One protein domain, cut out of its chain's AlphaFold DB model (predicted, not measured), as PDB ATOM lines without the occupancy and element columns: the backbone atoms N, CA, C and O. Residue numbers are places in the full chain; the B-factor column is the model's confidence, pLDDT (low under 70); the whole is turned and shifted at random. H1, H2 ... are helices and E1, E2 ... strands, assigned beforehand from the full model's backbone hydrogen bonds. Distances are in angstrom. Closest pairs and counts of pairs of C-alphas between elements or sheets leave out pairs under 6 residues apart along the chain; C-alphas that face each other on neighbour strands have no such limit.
ATOM      1  N   PRO A 104     -57.750  46.651 -29.395       39.28
ATOM      2  CA  PRO A 104     -57.810  46.177 -28.012       39.28
ATOM      3  C   PRO A 104     -58.122  44.670 -28.023       39.28
ATOM      4  O   PRO A 104     -58.784  44.213 -28.954       39.28
ATOM      5  N   ALA A 105     -57.686  43.896 -27.013       46.25
ATOM      6  CA  ALA A 105     -58.076  42.482 -26.822       46.25
ATOM      7  C   ALA A 105     -59.557  42.364 -26.478       46.25
ATOM      8  O   ALA A 105     -59.961  42.014 -25.371       46.25
ATOM      9  N   SER A 106     -60.370  42.697 -27.457       46.41
ATOM     10  CA  SER A 106     -61.768  42.394 -27.488       46.41
ATOM     11  C   SER A 106     -61.908  40.992 -28.068       46.41
ATOM     12  O   SER A 106     -61.283  40.663 -29.074       46.41
ATOM     13  N   MET A 107     -62.771  40.181 -27.457       54.19
ATOM     14  CA  MET A 107     -63.266  38.923 -28.030       54.19
ATOM     15  C   MET A 107     -64.000  39.131 -29.367       54.19
ATOM     16  O   MET A 107     -64.440  38.165 -29.985       54.19
ATOM     17  N   THR A 108     -64.174  40.378 -29.817       65.94
ATOM     18  CA  THR A 108     -64.720  40.650 -31.141       65.94
ATOM     19  C   THR A 108     -63.737  40.227 -32.227       65.94
ATOM     20  O   THR A 108     -62.572  40.633 -32.174       65.94
ATOM     21  N   PRO A 109     -64.213  39.497 -33.243       74.19
ATOM     22  CA  PRO A 109     -63.399  39.128 -34.388       74.19
ATOM     23  C   PRO A 109     -62.789  40.378 -35.045       74.19
ATOM     24  O   PRO A 109     -63.513  41.354 -35.280       74.19
ATOM     25  N   PRO A 110     -61.477  40.386 -35.335       82.12
ATOM     26  CA  PRO A 110     -60.850  41.503 -36.025       82.12
ATOM     27  C   PRO A 110     -61.390  41.637 -37.454       82.12
ATOM     28  O   PRO A 110     -61.801  40.662 -38.089       82.12
ATOM     29  N   ALA A 111     -61.362  42.863 -37.977       84.81
ATOM     30  CA  ALA A 111     -61.624  43.105 -39.388       84.81
ATOM     31  C   ALA A 111     -60.449  42.592 -40.232       84.81
ATOM     32  O   ALA A 111     -59.283  42.872 -39.940       84.81
ATOM     33  N   CYS A 112     -60.760  41.862 -41.296       86.44
ATOM     34  CA  CYS A 112     -59.764  41.245 -42.154       86.44
ATOM     35  C   CYS A 112     -59.093  42.280 -43.065       86.44
ATOM     36  O   CYS A 112     -59.735  42.856 -43.942       86.44
ATOM     37  N   SER A 113     -57.786  42.493 -42.911       84.38
ATOM     38  CA  SER A 113     -56.986  43.318 -43.835       84.38
ATOM     39  C   SER A 113     -56.423  42.516 -45.013       84.38
ATOM     40  O   SER A 113     -56.121  43.080 -46.063       84.38
ATOM     41  N   THR A 114     -56.310  41.199 -44.860       83.56
ATOM     42  CA  THR A 114     -55.829  40.253 -45.872       83.56
ATOM     43  C   THR A 114     -56.642  38.958 -45.815       83.56
ATOM     44  O   THR A 114     -57.324  38.682 -44.830       83.56
ATOM     45  N   VAL A 115     -56.599  38.165 -46.889       87.19
ATOM     46  CA  VAL A 115     -57.161  36.804 -46.897       87.19
ATOM     47  C   VAL A 115     -56.143  35.847 -46.288       87.19
ATOM     48  O   VAL A 115     -54.959  35.918 -46.624       87.19
ATOM     49  N   GLY A 116     -56.602  34.934 -45.434       85.56
ATOM     50  CA  GLY A 116     -55.771  33.897 -44.828       85.56
ATOM     51  C   GLY A 116     -55.845  33.857 -43.305       85.56
ATOM     52  O   GLY A 116     -56.695  34.488 -42.679       85.56
ATOM     53  N   ALA A 117     -54.958  33.060 -42.712       80.62
ATOM     54  CA  ALA A 117     -54.883  32.892 -41.271       80.62
ATOM     55  C   ALA A 117     -54.089  34.031 -40.616       80.62
ATOM     56  O   ALA A 117     -53.022  34.422 -41.094       80.62
ATOM     57  N   MET A 118     -54.608  34.547 -39.507       76.56
ATOM     58  CA  MET A 118     -54.069  35.688 -38.775       76.56
ATOM     59  C   MET A 118     -53.569  35.277 -37.391       76.56
ATOM     60  O   MET A 118     -53.957  34.245 -36.848       76.56
ATOM     61  N   GLY A 119     -52.662  36.107 -36.863       62.81
ATOM     62  CA  GLY A 119     -51.950  35.898 -35.604       62.81
ATOM     63  C   GLY A 119     -52.847  35.671 -34.385       62.81
ATOM     64  O   GLY A 119     -54.057  35.897 -34.437       62.81
ATOM     65  N   PRO A 120     -52.249  35.161 -33.300       57.72
ATOM     66  CA  PRO A 120     -52.929  34.214 -32.441       57.72
ATOM     67  C   PRO A 120     -53.986  34.862 -31.551       57.72
ATOM     68  O   PRO A 120     -53.833  35.966 -31.029       57.72
ATOM     69  N   TYR A 121     -55.047  34.089 -31.361       60.53
ATOM     70  CA  TYR A 121     -55.904  34.150 -30.192       60.53
ATOM     71  C   TYR A 121     -55.095  33.677 -28.964       60.53
ATOM     72  O   TYR A 121     -54.077  33.008 -29.123       60.53
ATOM     73  N   CYS A 122     -55.509  34.013 -27.735       65.81
ATOM     74  CA  CYS A 122     -54.789  33.610 -26.508       65.81
ATOM     75  C   CYS A 122     -54.497  32.102 -26.427       65.81
ATOM     76  O   CYS A 122     -53.562  31.690 -25.745       65.81
ATOM     77  N   ASP A 123     -55.317  31.296 -27.097       75.88
ATOM     78  CA  ASP A 123     -55.177  29.855 -27.168       75.88
ATOM     79  C   ASP A 123     -54.427  29.448 -28.450       75.88
ATOM     80  O   ASP A 123     -54.943  29.656 -29.553       75.88
ATOM     81  N   PRO A 124     -53.236  28.837 -28.342       76.00
ATOM     82  CA  PRO A 124     -52.464  28.375 -29.492       76.00
ATOM     83  C   PRO A 124     -53.145  27.248 -30.286       76.00
ATOM     84  O   PRO A 124     -52.693  26.937 -31.389       76.00
ATOM     85  N   SER A 125     -54.214  26.634 -29.769       84.06
ATOM     86  CA  SER A 125     -55.051  25.696 -30.525       84.06
ATOM     87  C   SER A 125     -56.067  26.384 -31.445       84.06
ATOM     88  O   SER A 125     -56.657  25.715 -32.291       84.06
ATOM     89  N   HIS A 126     -56.234  27.705 -31.346       86.38
ATOM     90  CA  HIS A 126     -57.172  28.480 -32.150       86.38
ATOM     91  C   HIS A 126     -56.473  29.589 -32.944       86.38
ATOM     92  O   HIS A 126     -55.444  30.139 -32.547       86.38
ATOM     93  N   TYR A 127     -57.057  29.959 -34.078       88.50
ATOM     94  CA  TYR A 127     -56.583  31.063 -34.907       88.50
ATOM     95  C   TYR A 127     -57.741  31.778 -35.596       88.50
ATOM     96  O   TYR A 127     -58.823  31.221 -35.776       88.50
ATOM     97  N   TRP A 128     -57.507  33.022 -36.000       88.88
ATOM     98  CA  TRP A 128     -58.462  33.793 -36.788       88.88
ATOM     99  C   TRP A 128     -58.248  33.524 -38.276       88.88
ATOM    100  O   TRP A 128     -57.124  33.615 -38.769       88.88
ATOM    101  N   PHE A 129     -59.311  33.203 -39.004       90.75
ATOM    102  CA  PHE A 129     -59.283  32.975 -40.443       90.75
ATOM    103  C   PHE A 129     -60.134  34.005 -41.176       90.75
ATOM    104  O   PHE A 129     -61.309  34.198 -40.873       90.75
ATOM    105  N   CYS A 130     -59.543  34.631 -42.184       92.25
ATOM    106  CA  CYS A 130     -60.202  35.607 -43.031       92.25
ATOM    107  C   CYS A 130     -60.470  35.023 -44.414       92.25
ATOM    108  O   CYS A 130     -59.536  34.775 -45.179       92.25
ATOM    109  N   SER A 131     -61.748  34.826 -44.740       92.06
ATOM    110  CA  SER A 131     -62.195  34.331 -46.050       92.06
ATOM    111  C   SER A 131     -62.145  35.407 -47.141       92.06
ATOM    112  O   SER A 131     -61.914  35.087 -48.306       92.06
ATOM    113  N   SER A 132     -62.304  36.682 -46.773       91.94
ATOM    114  CA  SER A 132     -62.238  37.828 -47.684       91.94
ATOM    115  C   SER A 132     -61.576  39.045 -47.036       91.94
ATOM    116  O   SER A 132     -61.633  39.240 -45.821       91.94
ATOM    117  N   ILE A 133     -60.987  39.911 -47.864       88.44
ATOM    118  CA  ILE A 133     -60.537  41.245 -47.438       88.44
ATOM    119  C   ILE A 133     -61.776  42.052 -47.019       88.44
ATOM    120  O   ILE A 133     -62.823  41.944 -47.658       88.44
ATOM    121  N   TYR A 134     -61.672  42.816 -45.933       88.12
ATOM    122  CA  TYR A 134     -62.762  43.549 -45.272       88.12
ATOM    123  C   TYR A 134     -63.873  42.673 -44.671       88.12
ATOM    124  O   TYR A 134     -64.880  43.200 -44.199       88.12
ATOM    125  N   GLY A 135     -63.697  41.348 -44.668       87.94
ATOM    126  CA  GLY A 135     -64.576  40.421 -43.965       87.94
ATOM    127  C   GLY A 135     -64.402  40.483 -42.447       87.94
ATOM    128  O   GLY A 135     -63.497  41.134 -41.918       87.94
ATOM    129  N   VAL A 136     -65.278  39.768 -41.746       87.69
ATOM    130  CA  VAL A 136     -65.142  39.500 -40.313       87.69
ATOM    131  C   VAL A 136     -64.367  38.197 -40.154       87.69
ATOM    132  O   VAL A 136     -64.698  37.211 -40.812       87.69
ATOM    133  N   ALA A 137     -63.330  38.192 -39.317       88.56
ATOM    134  CA  ALA A 137     -62.550  36.984 -39.087       88.56
ATOM    135  C   ALA A 137     -63.381  35.895 -38.384       88.56
ATOM    136  O   ALA A 137     -64.145  36.169 -37.459       88.56
ATOM    137  N   GLU A 138     -63.197  34.646 -38.793       89.56
ATOM    138  CA  GLU A 138     -63.792  33.469 -38.157       89.56
ATOM    139  C   GLU A 138     -62.776  32.823 -37.216       89.56
ATOM    140  O   GLU A 138     -61.624  32.621 -37.600       89.56
ATOM    141  N   LEU A 139     -63.182  32.464 -35.996       88.69
ATOM    142  CA  LEU A 139     -62.326  31.678 -35.109       88.69
ATOM    143  C   LEU A 139     -62.336  30.220 -35.581       88.69
ATOM    144  O   LEU A 139     -63.405  29.628 -35.743       88.69
ATOM    145  N   ARG A 140     -61.158  29.641 -35.809       91.38
ATOM    146  CA  ARG A 140     -60.992  28.243 -36.218       91.38
ATOM    147  C   ARG A 140     -60.044  27.506 -35.290       91.38
ATOM    148  O   ARG A 140     -59.086  28.079 -34.784       91.38
ATOM    149  N   GLU A 141     -60.311  26.220 -35.123       91.75
ATOM    150  CA  GLU A 141     -59.481  25.297 -34.354       91.75
ATOM    151  C   GLU A 141     -58.416  24.642 -35.239       91.75
ATOM    152  O   GLU A 141     -58.639  24.330 -36.417       91.75
ATOM    153  N   CYS A 142     -57.240  24.423 -34.663       90.44
ATOM    154  CA  CYS A 142     -56.227  23.548 -35.223       90.44
ATOM    155  C   CYS A 142     -56.593  22.074 -34.977       90.44
ATOM    156  O   CYS A 142     -57.215  21.750 -33.967       90.44
ATOM    157  N   PRO A 143     -56.170  21.151 -35.862       93.50
ATOM    158  CA  PRO A 143     -56.334  19.724 -35.616       93.50
ATOM    159  C   PRO A 143     -55.696  19.289 -34.281       93.50
ATOM    160  O   PRO A 143     -54.689  19.879 -33.868       93.50
ATOM    161  N   PRO A 144     -56.205  18.227 -33.632       86.88
ATOM    162  CA  PRO A 144     -55.651  17.727 -32.375       86.88
ATOM    163  C   PRO A 144     -54.143  17.447 -32.479       86.88
ATOM    164  O   PRO A 144     -53.694  16.760 -33.397       86.88
ATOM    165  N   GLY A 145     -53.354  17.986 -31.544       85.44
ATOM    166  CA  GLY A 145     -51.886  17.859 -31.539       85.44
ATOM    167  C   GLY A 145     -51.129  18.916 -32.360       85.44
ATOM    168  O   GLY A 145     -49.894  18.872 -32.432       85.44
ATOM    169  N   TYR A 146     -51.834  19.895 -32.936       88.88
ATOM    170  CA  TYR A 146     -51.258  21.028 -33.663       88.88
ATOM    171  C   TYR A 146     -51.538  22.355 -32.946       88.88
ATOM    172  O   TYR A 146     -52.487  22.480 -32.178       88.88
ATOM    173  N   GLY A 147     -50.679  23.345 -33.170       85.88
ATOM    174  CA  GLY A 147     -50.822  24.707 -32.669       85.88
ATOM    175  C   GLY A 147     -50.520  25.707 -33.773       85.88
ATOM    176  O   GLY A 147     -49.687  25.443 -34.644       85.88
ATOM    177  N   PHE A 148     -51.208  26.839 -33.775       86.00
ATOM    178  CA  PHE A 148     -51.014  27.864 -34.788       86.00
ATOM    179  C   PHE A 148     -49.657  28.552 -34.608       86.00
ATOM    180  O   PHE A 148     -49.301  28.994 -33.514       86.00
ATOM    181  N   SER A 149     -48.883  28.659 -35.686       81.19
ATOM    182  CA  SER A 149     -47.626  29.405 -35.694       81.19
ATOM    183  C   SER A 149     -47.715  30.547 -36.693       81.19
ATOM    184  O   SER A 149     -48.150  30.359 -37.816       81.19
ATOM    185  N   THR A 150     -47.265  31.739 -36.318       76.38
ATOM    186  CA  THR A 150     -47.051  32.845 -37.270       76.38
ATOM    187  C   THR A 150     -45.624  32.877 -37.811       76.38
ATOM    188  O   THR A 150     -45.344  33.578 -38.776       76.38
ATOM    189  N   LEU A 151     -44.705  32.131 -37.187       70.62
ATOM    190  CA  LEU A 151     -43.262  32.253 -37.416       70.62
ATOM    191  C   LEU A 151     -42.731  31.344 -38.526       70.62
ATOM    192  O   LEU A 151     -41.726  31.678 -39.144       70.62
ATOM    193  N   ARG A 152     -43.345  30.175 -38.747       63.19
ATOM    194  CA  ARG A 152     -42.852  29.196 -39.739       63.19
ATOM    195  C   ARG A 152     -43.738  29.104 -40.968       63.19
ATOM    196  O   ARG A 152     -43.248  29.118 -42.088       63.19
ATOM    197  N   VAL A 153     -45.034  28.973 -40.739       69.62
ATOM    198  CA  VAL A 153     -46.071  28.810 -41.755       69.62
ATOM    199  C   VAL A 153     -47.292  29.461 -41.142       69.62
ATOM    200  O   VAL A 153     -47.593  29.077 -40.024       69.62
ATOM    201  N   PHE A 154     -47.962  30.404 -41.810       81.12
ATOM    202  CA  PHE A 154     -49.242  30.972 -41.350       81.12
ATOM    203  C   PHE A 154     -50.319  29.869 -41.303       81.12
ATOM    204  O   PHE A 154     -51.147  29.750 -42.206       81.12
ATOM    205  N   GLY A 155     -50.251  29.003 -40.293       86.31
ATOM    206  CA  GLY A 155     -50.975  27.737 -40.236       86.31
ATOM    207  C   GLY A 155     -50.658  26.906 -38.989       86.31
ATOM    208  O   GLY A 155     -49.824  27.259 -38.153       86.31
ATOM    209  N   CYS A 156     -51.354  25.776 -38.868       88.94
ATOM    210  CA  CYS A 156     -51.213  24.843 -37.754       88.94
ATOM    211  C   CYS A 156     -49.973  23.954 -37.926       88.94
ATOM    212  O   CYS A 156     -49.817  23.272 -38.940       88.94
ATOM    213  N   VAL A 157     -49.106  23.919 -36.916       87.38
ATOM    214  CA  VAL A 157     -47.887  23.099 -36.863       87.38
ATOM    215  C   VAL A 157     -47.938  22.144 -35.674       87.38
ATOM    216  O   VAL A 157     -48.490  22.469 -34.630       87.38
ATOM    217  N   THR A 158     -47.363  20.950 -35.800       85.81
ATOM    218  CA  THR A 158     -47.360  19.957 -34.712       85.81
ATOM    219  C   THR A 158     -46.582  20.469 -33.496       85.81
ATOM    220  O   THR A 158     -45.419  20.863 -33.643       85.81
ATOM    221  N   TRP A 159     -47.149  20.367 -32.291       70.75
ATOM    222  CA  TRP A 159     -46.467  20.745 -31.038       70.75
ATOM    223  C   TRP A 159     -45.198  19.927 -30.768       70.75
ATOM    224  O   TRP A 159     -44.221  20.421 -30.200       70.75
ATOM    225  N   ILE A 160     -45.192  18.683 -31.247       61.41
ATOM    226  CA  ILE A 160     -44.156  17.675 -30.997       61.41
ATOM    227  C   ILE A 160     -42.767  18.119 -31.496       61.41
ATOM    228  O   ILE A 160     -41.742  17.677 -30.976       61.41
ATOM    229  N   MET A 161     -42.683  19.053 -32.450       51.91
ATOM    230  CA  MET A 161     -41.384  19.480 -32.978       51.91
ATOM    231  C   MET A 161     -40.595  20.412 -32.052       51.91
ATOM    232  O   MET A 161     -39.372  20.486 -32.192       51.91
ATOM    233  N   LYS A 162     -41.230  21.099 -31.090       50.06
ATOM    234  CA  LYS A 162     -40.498  22.054 -30.239       50.06
ATOM    235  C   LYS A 162     -39.677  21.356 -29.149       50.06
ATOM    236  O   LYS A 162     -38.547  21.763 -28.903       50.06
ATOM    237  N   MET A 163     -40.188  20.264 -28.573       49.81
ATOM    238  CA  MET A 163     -39.448  19.508 -27.551       49.81
ATOM    239  C   MET A 163     -38.343  18.628 -28.142       49.81
ATOM    240  O   MET A 163     -37.285  18.479 -27.537       49.81
ATOM    241  N   ASN A 164     -38.541  18.089 -29.348       55.25
ATOM    242  CA  ASN A 164     -37.549  17.198 -29.950       55.25
ATOM    243  C   ASN A 164     -36.307  17.937 -30.457       55.25
ATOM    244  O   ASN A 164     -35.220  17.372 -30.406       55.25
ATOM    245  N   LEU A 165     -36.417  19.202 -30.883       64.56
ATOM    246  CA  LEU A 165     -35.252  19.938 -31.384       64.56
ATOM    247  C   LEU A 165     -34.283  20.337 -30.258       64.56
ATOM    248  O   LEU A 165     -33.074  20.214 -30.431       64.56
ATOM    249  N   GLN A 166     -34.794  20.760 -29.096       67.50
ATOM    250  CA  GLN A 166     -33.943  21.059 -27.935       67.50
ATOM    251  C   GLN A 166     -33.294  19.791 -27.375       67.50
ATOM    252  O   GLN A 166     -32.093  19.788 -27.111       67.50
ATOM    253  N   LYS A 167     -34.051  18.690 -27.272       71.50
ATOM    254  CA  LYS A 167     -33.505  17.396 -26.836       71.50
ATOM    255  C   LYS A 167     -32.463  16.849 -27.818       71.50
ATOM    256  O   LYS A 167     -31.416  16.384 -27.384       71.50
ATOM    257  N   ALA A 168     -32.693  16.970 -29.127       74.12
ATOM    258  CA  ALA A 168     -31.726  16.554 -30.144       74.12
ATOM    259  C   ALA A 168     -30.446  17.406 -30.127       74.12
ATOM    260  O   ALA A 168     -29.355  16.861 -30.271       74.12
ATOM    261  N   ALA A 169     -30.560  18.722 -29.915       76.81
ATOM    262  CA  ALA A 169     -29.399  19.605 -29.794       76.81
ATOM    263  C   ALA A 169     -28.557  19.279 -28.548       76.81
ATOM    264  O   ALA A 169     -27.334  19.197 -28.643       76.81
ATOM    265  N   LEU A 170     -29.205  19.027 -27.405       80.88
ATOM    266  CA  LEU A 170     -28.519  18.596 -26.182       80.88
ATOM    267  C   LEU A 170     -27.837  17.236 -26.363       80.88
ATOM    268  O   LEU A 170     -26.690  17.071 -25.955       80.88
ATOM    269  N   PHE A 171     -28.497  16.293 -27.039       83.19
ATOM    270  CA  PHE A 171     -27.922  14.984 -27.337       83.19
ATOM    271  C   PHE A 171     -26.691  15.083 -28.253       83.19
ATOM    272  O   PHE A 171     -25.671  14.451 -27.989       83.19
ATOM    273  N   LEU A 172     -26.747  15.921 -29.296       84.69
ATOM    274  CA  LEU A 172     -25.610  16.174 -30.188       84.69
ATOM    275  C   LEU A 172     -24.433  16.842 -29.465       84.69
ATOM    276  O   LEU A 172     -23.293  16.428 -29.666       84.69
ATOM    277  N   CYS A 173     -24.690  17.830 -28.601       84.75
ATOM    278  CA  CYS A 173     -23.641  18.436 -27.776       84.75
ATOM    279  C   CYS A 173     -23.007  17.418 -26.820       84.75
ATOM    280  O   CYS A 173     -21.783  17.368 -26.721       84.75
ATOM    281  N   GLY A 174     -23.812  16.577 -26.164       88.38
ATOM    282  CA  GLY A 174     -23.304  15.507 -25.303       88.38
ATOM    283  C   GLY A 174     -22.419  14.514 -26.064       88.38
ATOM    284  O   GLY A 174     -21.337  14.164 -25.597       88.38
ATOM    285  N   LEU A 175     -22.821  14.123 -27.277       88.69
ATOM    286  CA  LEU A 175     -22.037  13.224 -28.129       88.69
ATOM    287  C   LEU A 175     -20.690  13.841 -28.547       88.69
ATOM    288  O   LEU A 175     -19.673  13.148 -28.556       88.69
ATOM    289  N   LEU A 176     -20.670  15.136 -28.878       86.69
ATOM    290  CA  LEU A 176     -19.444  15.851 -29.248       86.69
ATOM    291  C   LEU A 176     -18.457  15.955 -28.079       86.69
ATOM    292  O   LEU A 176     -17.256  15.807 -28.295       86.69
ATOM    293  N   LEU A 177     -18.947  16.153 -26.852       83.56
ATOM    294  CA  LEU A 177     -18.101  16.170 -25.655       83.56
ATOM    295  C   LEU A 177     -17.490  14.791 -25.368       83.56
ATOM    296  O   LEU A 177     -16.294  14.696 -25.105       83.56
ATOM    297  N   LEU A 178     -18.265  13.711 -25.520       80.88
ATOM    298  CA  LEU A 178     -17.745  12.344 -25.371       80.88
ATOM    299  C   LEU A 178     -16.674  12.003 -26.420       80.88
ATOM    300  O   LEU A 178     -15.696  11.320 -26.117       80.88
ATOM    301  N   LEU A 179     -16.842  12.486 -27.655       79.19
ATOM    302  CA  LEU A 179     -15.844  12.323 -28.716       79.19
ATOM    303  C   LEU A 179     -14.565  13.128 -28.444       79.19
ATOM    304  O   LEU A 179     -13.483  12.690 -28.830       79.19
ATOM    305  N   TRP A 180     -14.672  14.274 -27.767       79.75
ATOM    306  CA  TRP A 180     -13.521  15.090 -27.386       79.75
ATOM    307  C   TRP A 180     -12.641  14.389 -26.341       79.75
ATOM    308  O   TRP A 180     -11.429  14.278 -26.536       79.75
ATOM    309  N   ASP A 181     -13.234  13.848 -25.273       73.00
ATOM    310  CA  ASP A 181     -12.481  13.164 -24.209       73.00
ATOM    311  C   ASP A 181     -11.788  11.887 -24.700       73.00
ATOM    312  O   ASP A 181     -10.655  11.593 -24.306       73.00
ATOM    313  N   ALA A 182     -12.424  11.156 -25.622       69.12
ATOM    314  CA  ALA A 182     -11.824   9.977 -26.242       69.12
ATOM    315  C   ALA A 182     -10.562  10.313 -27.060       69.12
ATOM    316  O   ALA A 182      -9.665   9.478 -27.171       69.12
ATOM    317  N   ASN A 183     -10.475  11.531 -27.604       69.00
ATOM    318  CA  ASN A 183      -9.324  11.989 -28.380       69.00
ATOM    319  C   ASN A 183      -8.239  12.647 -27.504       69.00
ATOM    320  O   ASN A 183      -7.077  12.699 -27.894       69.00
TER     321      ASN A 183
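What this domain is: This is residues 104 to 183 of the 229 residues of the protein "Hypothetical protein" of Hermetia illucens (UniProt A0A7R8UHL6). A small head of short strands continues into one long helix, H1, whose residues 161 to 183 stick out alone like a handle. The head holds a three-stranded antiparallel sheet, order E1, E2, E3, which is a meander, each strand the antiparallel neighbour of the one before, and then the hairpin of E4 and E5, from which H1 runs out. The printed part has 80 residues with five named strands and then one named helix, in the order E1, E2, E3, E4, E5, H1, and its class is mixed, helices and strands. It is extended, with a radius of gyration of the C-alphas of 19.3 A and spans of 64 by 23 by 21 A, the helix making much of the length.

Where its parts are: Residues 104 to 115 hold no named element. E1 is residues 116 to 118, beginning at C-alpha 116 (-55.771, 33.897, -44.828). E2, residues 126 to 130, measures 13.4 A, and E3 is residues 138 to 141. E4, residues 146 to 149, and E5, residues 155 to 158, follow. H1, residues 160 to 183, measures 35.4 A and ends at C-alpha 183 (-9.324, 11.989, -28.380).

How they stand to each other: E1 and E2 form a hairpin, with N 118 and O 128 at 2.8 A. E2 and E3 form another, with N 129 and O 138 at 2.8 A. In the hairpin of E4 and E5, N 147 and O 157 are 2.8 A apart. Between the sheets, the closest C-alphas of E2 and E4 are those of Tyr 127 and Phe 148, 6.4 A apart. H1 is not on the three-stranded sheet; 18 of its 20 O i to N i+4 pairs are within hydrogen-bond range.

The domain as a whole: The C-alphas of Tyr 134 and Asn 183, the two farthest apart, are 64.3 A from each other. Without residues 161 to 183, which stand free, the body spans 35 by 20 by 17 A. The printed part has no cut and no long link between named elements. Mean pLDDT of the printed part is 77.8; residues under 70 include 104 to 108 and 160 to 166.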